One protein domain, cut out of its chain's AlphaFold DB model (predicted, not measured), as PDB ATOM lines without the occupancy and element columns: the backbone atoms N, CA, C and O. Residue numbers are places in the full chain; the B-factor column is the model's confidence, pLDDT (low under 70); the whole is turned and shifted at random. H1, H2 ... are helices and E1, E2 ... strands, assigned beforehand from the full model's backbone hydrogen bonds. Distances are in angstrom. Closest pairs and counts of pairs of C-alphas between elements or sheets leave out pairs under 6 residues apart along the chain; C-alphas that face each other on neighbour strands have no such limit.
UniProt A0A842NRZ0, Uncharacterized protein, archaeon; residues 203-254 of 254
ATOM      1  N   ASN A 203      68.522  32.434  70.813       71.00
ATOM      2  CA  ASN A 203      69.052  31.186  71.354       71.00
ATOM      3  C   ASN A 203      70.547  31.328  71.653       71.00
ATOM      4  O   ASN A 203      71.140  32.385  71.423       71.00
ATOM      5  N   PHE A 204      71.140  30.261  72.188       64.25
ATOM      6  CA  PHE A 204      72.582  30.176  72.360       64.25
ATOM      7  C   PHE A 204      73.289  30.326  71.017       64.25
ATOM      8  O   PHE A 204      72.997  29.606  70.065       64.25
ATOM      9  N   ILE A 205      74.211  31.276  70.952       72.56
ATOM     10  CA  ILE A 205      75.109  31.456  69.825       72.56
ATOM     11  C   ILE A 205      76.545  31.271  70.300       72.56
ATOM     12  O   ILE A 205      76.901  31.636  71.424       72.56
ATOM     13  N   TYR A 206      77.355  30.692  69.421       69.25
ATOM     14  CA  TYR A 206      78.784  30.536  69.621       69.25
ATOM     15  C   TYR A 206      79.500  31.538  68.709       69.25
ATOM     16  O   TYR A 206      79.154  31.734  67.544       69.25
ATOM     17  N   ILE A 207      80.484  32.240  69.246       71.62
ATOM     18  CA  ILE A 207      81.326  33.157  68.481       71.62
ATOM     19  C   ILE A 207      82.762  32.778  68.804       71.62
ATOM     20  O   ILE A 207      83.113  32.632  69.970       71.62
ATOM     21  N   SER A 208      83.580  32.591  67.775       65.31
ATOM     22  CA  SER A 208      85.010  32.340  67.933       65.31
ATOM     23  C   SER A 208      85.750  33.563  67.408       65.31
ATOM     24  O   SER A 208      85.987  33.685  66.207       65.31
ATOM     25  N   ASP A 209      86.064  34.505  68.298       63.62
ATOM     26  CA  ASP A 209      86.782  35.731  67.944       63.62
ATOM     27  C   ASP A 209      88.230  35.619  68.434       63.62
ATOM     28  O   ASP A 209      88.493  35.559  69.629       63.62
ATOM     29  N   ASP A 210      89.176  35.523  67.496       62.88
ATOM     30  CA  ASP A 210      90.625  35.499  67.767       62.88
ATOM     31  C   ASP A 210      91.103  34.403  68.751       62.88
ATOM     32  O   ASP A 210      92.090  34.559  69.467       62.88
ATOM     33  N   GLY A 211      90.410  33.259  68.770       60.12
ATOM     34  CA  GLY A 211      90.721  32.123  69.648       60.12
ATOM     35  C   GLY A 211      90.012  32.156  71.005       60.12
ATOM     36  O   GLY A 211      90.120  31.185  71.754       60.12
ATOM     37  N   GLU A 212      89.251  33.212  71.304       65.44
ATOM     38  CA  GLU A 212      88.315  33.227  72.426       65.44
ATOM     39  C   GLU A 212      86.939  32.722  71.977       65.44
ATOM     40  O   GLU A 212      86.328  33.231  71.033       65.44
ATOM     41  N   GLU A 213      86.450  31.691  72.664       72.06
ATOM     42  CA  GLU A 213      85.096  31.177  72.480       72.06
ATOM     43  C   GLU A 213      84.136  31.957  73.376       72.06
ATOM     44  O   GLU A 213      84.085  31.789  74.598       72.06
ATOM     45  N   ILE A 214      83.364  32.830  72.746       76.62
ATOM     46  CA  ILE A 214      82.314  33.597  73.388       76.62
ATOM     47  C   ILE A 214      81.002  32.842  73.186       76.62
ATOM     48  O   ILE A 214      80.548  32.631  72.062       76.62
ATOM     49  N   TYR A 215      80.383  32.452  74.297       77.50
ATOM     50  CA  TYR A 215      79.094  31.772  74.317       77.50
ATOM     51  C   TYR A 215      78.060  32.629  75.049       77.50
ATOM     52  O   TYR A 215      78.348  33.240  76.084       77.50
ATOM     53  N   GLY A 216      76.841  32.674  74.521       80.25
ATOM     54  CA  GLY A 216      75.758  33.390  75.182       80.25
ATOM     55  C   GLY A 216      74.420  33.269  74.469       80.25
ATOM     56  O   GLY A 216      74.337  32.810  73.335       80.25
ATOM     57  N   VAL A 217      73.369  33.700  75.153       83.56
ATOM     58  CA  VAL A 217      72.017  33.842  74.625       83.56
ATOM     59  C   VAL A 217      71.925  35.168  73.881       83.56
ATOM     60  O   VAL A 217      72.086  36.236  74.477       83.56
ATOM     61  N   TYR A 218      71.666  35.096  72.581       85.94
ATOM     62  CA  TYR A 218      71.404  36.268  71.754       85.94
ATOM     63  C   TYR A 218      69.923  36.642  71.806       85.94
ATOM     64  O   TYR A 218      69.053  35.789  71.614       85.94
ATOM     65  N   ASP A 219      69.625  37.919  72.025       84.38
ATOM     66  CA  ASP A 219      68.279  38.466  71.885       84.38
ATOM     67  C   ASP A 219      68.172  39.283  70.597       84.38
ATOM     68  O   ASP A 219      68.701  40.385  70.484       84.38
ATOM     69  N   ARG A 220      67.410  38.767  69.631       81.56
ATOM     70  CA  ARG A 220      67.201  39.423  68.335       81.56
ATOM     71  C   ARG A 220      66.544  40.803  68.411       81.56
ATOM     72  O   ARG A 220      66.651  41.554  67.451       81.56
ATOM     73  N   ASN A 221      65.784  41.101  69.469       82.44
ATOM     74  CA  ASN A 221      65.038  42.359  69.556       82.44
ATOM     75  C   ASN A 221      65.928  43.496  70.058       82.44
ATOM     76  O   ASN A 221      65.719  44.650  69.698       82.44
ATOM     77  N   THR A 222      66.887  43.161  70.921       84.88
ATOM     78  CA  THR A 222      67.825  44.114  71.524       84.88
ATOM     79  C   THR A 222      69.216  44.038  70.898       84.88
ATOM     80  O   THR A 222      70.029  44.920  71.143       84.88
ATOM     81  N   HIS A 223      69.483  43.005  70.093       84.31
ATOM     82  CA  HIS A 223      70.793  42.645  69.552       84.31
ATOM     83  C   HIS A 223      71.861  42.403  70.625       84.31
ATOM     84  O   HIS A 223      73.053  42.457  70.340       84.31
ATOM     85  N   LEU A 224      71.457  42.116  71.864       85.69
ATOM     86  CA  LEU A 224      72.384  41.863  72.960       85.69
ATOM     87  C   LEU A 224      72.742  40.381  73.044       85.69
ATOM     88  O   LEU A 224      71.891  39.505  72.881       85.69
ATOM     89  N   LEU A 225      74.012  40.120  73.338       85.44
ATOM     90  CA  LEU A 225      74.515  38.811  73.718       85.44
ATOM     91  C   LEU A 225      74.726  38.786  75.231       85.44
ATOM     92  O   LEU A 225      75.517  39.568  75.764       85.44
ATOM     93  N   CYS A 226      74.046  37.873  75.916       85.12
ATOM     94  CA  CYS A 226      74.130  37.715  77.365       85.12
ATOM     95  C   CYS A 226      74.669  36.329  77.730       85.12
ATOM     96  O   CYS A 226      74.335  35.338  77.089       85.12
ATOM     97  N   LYS A 227      75.463  36.219  78.794       82.81
ATOM     98  CA  LYS A 227      75.814  34.923  79.393       82.81
ATOM     99  C   LYS A 227      74.578  34.283  80.035       82.81
ATOM    100  O   LYS A 227      73.582  34.955  80.297       82.81
ATOM    101  N   GLU A 228      74.658  32.994  80.369       76.19
ATOM    102  CA  GLU A 228      73.570  32.271  81.057       76.19
ATOM    103  C   GLU A 228      73.132  32.915  82.379       76.19
ATOM    104  O   GLU A 228      71.969  32.831  82.763       76.19
ATOM    105  N   ASN A 229      74.057  33.579  83.074       78.81
ATOM    106  CA  ASN A 229      73.792  34.280  84.328       78.81
ATOM    107  C   ASN A 229      73.161  35.678  84.135       78.81
ATOM    108  O   ASN A 229      72.893  36.351  85.127       78.81
ATOM    109  N   GLY A 230      72.918  36.104  82.889       78.06
ATOM    110  CA  GLY A 230      72.328  37.398  82.544       78.06
ATOM    111  C   GLY A 230      73.331  38.536  82.334       78.06
ATOM    112  O   GLY A 230      72.908  39.640  81.994       78.06
ATOM    113  N   ASP A 231      74.636  38.291  82.493       83.19
ATOM    114  CA  ASP A 231      75.658  39.313  82.247       83.19
ATOM    115  C   ASP A 231      75.745  39.641  80.754       83.19
ATOM    116  O   ASP A 231      75.898  38.747  79.918       83.19
ATOM    117  N   ILE A 232      75.701  40.930  80.412       85.00
ATOM    118  CA  ILE A 232      75.857  41.388  79.030       85.00
ATOM    119  C   ILE A 232      77.312  41.169  78.604       85.00
ATOM    120  O   ILE A 232      78.237  41.731  79.189       85.00
ATOM    121  N   VAL A 233      77.500  40.355  77.569       83.50
ATOM    122  CA  VAL A 233      78.789  40.134  76.902       83.50
ATOM    123  C   VAL A 233      79.083  41.283  75.946       83.50
ATOM    124  O   VAL A 233      80.205  41.777  75.893       83.50
ATOM    125  N   GLY A 234      78.067  41.717  75.202       83.50
ATOM    126  CA  GLY A 234      78.185  42.803  74.241       83.50
ATOM    127  C   GLY A 234      76.969  42.913  73.333       83.50
ATOM    128  O   GLY A 234      75.986  42.188  73.485       83.50
ATOM    129  N   GLU A 235      77.055  43.832  72.380       85.06
ATOM    130  CA  GLU A 235      76.075  43.995  71.310       85.06
ATOM    131  C   GLU A 235      76.559  43.269  70.054       85.06
ATOM    132  O   GLU A 235      77.721  43.371  69.655       85.06
ATOM    133  N   LEU A 236      75.653  42.530  69.428       84.00
ATOM    134  CA  LEU A 236      75.889  41.762  68.222       84.00
ATOM    135  C   LEU A 236      74.880  42.178  67.149       84.00
ATOM    136  O   LEU A 236      73.935  41.454  66.831       84.00
ATOM    137  N   SER A 237      75.082  43.376  66.599       84.38
ATOM    138  CA  SER A 237      74.257  43.867  65.497       84.38
ATOM    139  C   SER A 237      74.422  42.991  64.243       84.38
ATOM    140  O   SER A 237      75.444  42.308  64.082       84.38
ATOM    141  N   PRO A 238      73.457  43.010  63.311       79.12
ATOM    142  CA  PRO A 238      73.584  42.294  62.045       79.12
ATOM    143  C   PRO A 238      74.842  42.639  61.248       79.12
ATOM    144  O   PRO A 238      75.475  41.747  60.687       79.12
ATOM    145  N   GLU A 239      75.250  43.906  61.238       82.44
ATOM    146  CA  GLU A 239      76.471  44.361  60.569       82.44
ATOM    147  C   GLU A 239      77.709  43.719  61.200       82.44
ATOM    148  O   GLU A 239      78.573  43.208  60.485       82.44
ATOM    149  N   ARG A 240      77.758  43.661  62.539       82.94
ATOM    150  CA  ARG A 240      78.843  42.992  63.264       82.94
ATOM    151  C   ARG A 240      78.856  41.486  62.996       82.94
ATOM    152  O   ARG A 240      79.928  40.905  62.844       82.94
ATOM    153  N   MET A 241      77.691  40.849  62.877       82.06
ATOM    154  CA  MET A 241      77.604  39.430  62.503       82.06
ATOM    155  C   MET A 241      78.108  39.168  61.087       82.06
ATOM    156  O   MET A 241      78.798  38.174  60.866       82.06
ATOM    157  N   ILE A 242      77.802  40.051  60.132       81.81
ATOM    158  CA  ILE A 242      78.328  39.956  58.763       81.81
ATOM    159  C   ILE A 242      79.853  40.065  58.776       81.81
ATOM    160  O   ILE A 242      80.520  39.255  58.132       81.81
ATOM    161  N   GLU A 243      80.406  41.016  59.530       82.75
ATOM    162  CA  GLU A 243      81.854  41.189  59.672       82.75
ATOM    163  C   GLU A 243      82.520  39.936  60.266       82.75
ATOM    164  O   GLU A 243      83.487  39.413  59.708       82.75
ATOM    165  N   LEU A 244      81.981  39.405  61.369       80.62
ATOM    166  CA  LEU A 244      82.499  38.186  61.997       80.62
ATOM    167  C   LEU A 244      82.401  36.985  61.048       80.62
ATOM    168  O   LEU A 244      83.346  36.206  60.942       80.62
ATOM    169  N   LEU A 245      81.300  36.862  60.304       79.44
ATOM    170  CA  LEU A 245      81.114  35.813  59.305       79.44
ATOM    171  C   LEU A 245      82.142  35.901  58.169       79.44
ATOM    172  O   LEU A 245      82.728  34.886  57.796       79.44
ATOM    173  N   GLN A 246      82.382  37.095  57.625       80.69
ATOM    174  CA  GLN A 246      83.359  37.314  56.550       80.69
ATOM    175  C   GLN A 246      84.788  36.970  56.983       80.69
ATOM    176  O   GLN A 246      85.577  36.491  56.171       80.69
ATOM    177  N   ASN A 247      85.092  37.159  58.267       79.88
ATOM    178  CA  ASN A 247      86.385  36.828  58.853       79.88
ATOM    179  C   ASN A 247      86.482  35.372  59.348       79.88
ATOM    180  O   ASN A 247      87.510  34.998  59.911       79.88
ATOM    181  N   GLY A 248      85.437  34.551  59.166       74.06
ATOM    182  CA  GLY A 248      85.398  33.158  59.633       74.06
ATOM    183  C   GLY A 248      85.316  33.008  61.158       74.06
ATOM    184  O   GLY A 248      85.689  31.967  61.689       74.06
ATOM    185  N   ARG A 249      84.856  34.052  61.856       76.12
ATOM    186  CA  ARG A 249      84.829  34.182  63.325       76.12
ATOM    187  C   ARG A 249      83.450  33.946  63.950       76.12
ATOM    188  O   ARG A 249      83.277  33.996  65.164       76.12
ATOM    189  N   LEU A 250      82.435  33.702  63.126       76.69
ATOM    190  CA  LEU A 250      81.074  33.428  63.577       76.69
ATOM    191  C   LEU A 250      80.723  31.972  63.289       76.69
ATOM    192  O   LEU A 250      80.848  31.552  62.145       76.69
ATOM    193  N   SER A 251      80.220  31.229  64.277       70.75
ATOM    194  CA  SER A 251      79.574  29.935  64.033       70.75
ATOM    195  C   SER A 251      78.334  29.793  64.900       70.75
ATOM    196  O   SER A 251      78.427  29.651  66.111       70.75
ATOM    197  N   VAL A 252      77.152  29.797  64.292       70.81
ATOM    198  CA  VAL A 252      75.903  29.698  65.055       70.81
ATOM    199  C   VAL A 252      75.356  28.283  64.970       70.81
ATOM    200  O   VAL A 252      75.091  27.768  63.879       70.81
ATOM    201  N   ARG A 253      75.167  27.671  66.139       69.81
ATOM    202  CA  ARG A 253      74.706  26.291  66.306       69.81
ATOM    203  C   ARG A 253      73.541  26.238  67.285       69.81
ATOM    204  O   ARG A 253      73.466  27.093  68.165       69.81
ATOM    205  N   LEU A 254      72.641  25.272  67.098       62.94
ATOM    206  CA  LEU A 254      71.512  25.005  68.005       62.94
ATOM    207  C   LEU A 254      71.735  23.734  68.814       62.94
ATOM    208  O   LEU A 254      72.175  22.730  68.216       62.94
TER     209      LEU A 254
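AT A GLANCE: This is residues 203 to 254 of the 254 residues of an uncharacterized protein of archaeon (UniProt A0A842NRZ0). A small antiparallel sheet of four strands, twisted and curled, is joined at one end by a short helix, H1, and the last residues fold back beside E1. E2 bends, with its first part beside E1 and its last part beside the short strand E3. The printed part has 52 residues, with E1, E2, E3, E4 and H1 in that order along the chain; the sheet order is E1 - E2 - E3 - E4, and the class is mixed, helices and strands. The whole is compact, with a radius of gyration of the C-alphas of 10.2 A and spans of 28 by 21 by 19 A.

HOW THE PARTS SIT: E1, residues 204 to 209, and E2, residues 212 to 219, form a hairpin at 145 degrees, with N 207 and O 214 2.8 A apart. E2 bends by 51 degrees at residue 216; its residues 217 to 219 pair with E3, residues 224 to 226, at 116 degrees, with N 217 and O 226 2.7 A apart. E3 and E4, residues 232 to 235, form a hairpin at 158 degrees, with N 225 and O 234 2.9 A apart. The four strands make a meander, each the antiparallel neighbour of the one before. Residues 206 to 207 of E1 also pair, antiparallel, with residues 250 to 251. H1, residues 238 to 246, only grazes the sheet with its residues 241 to 245; the closest C-alphas of E1 and H1, those of Asp 209 and Leu 244, are 7.7 A apart. In H1 every O i to N i+4 pair is within hydrogen-bond range.

IN THESE COORDINATES: E1 begins at C-alpha 204 (72.582, 30.176, 72.360) and measures 15.9 A, E2 20.7 A, E3 6.3 A and E4 8.2 A. H1 measures 12.3 A and ends at C-alpha 246 (83.359, 37.314, 56.550).

THE WHOLE: The farthest C-alphas, those of Asn 229 and Gln 246, are 29.5 A apart. The printed part has no cut, and its four links between named elements are tight. Mean pLDDT of the printed part is 77.6; residues 204, 206, 208 to 212 and 253 to 254 are under 70.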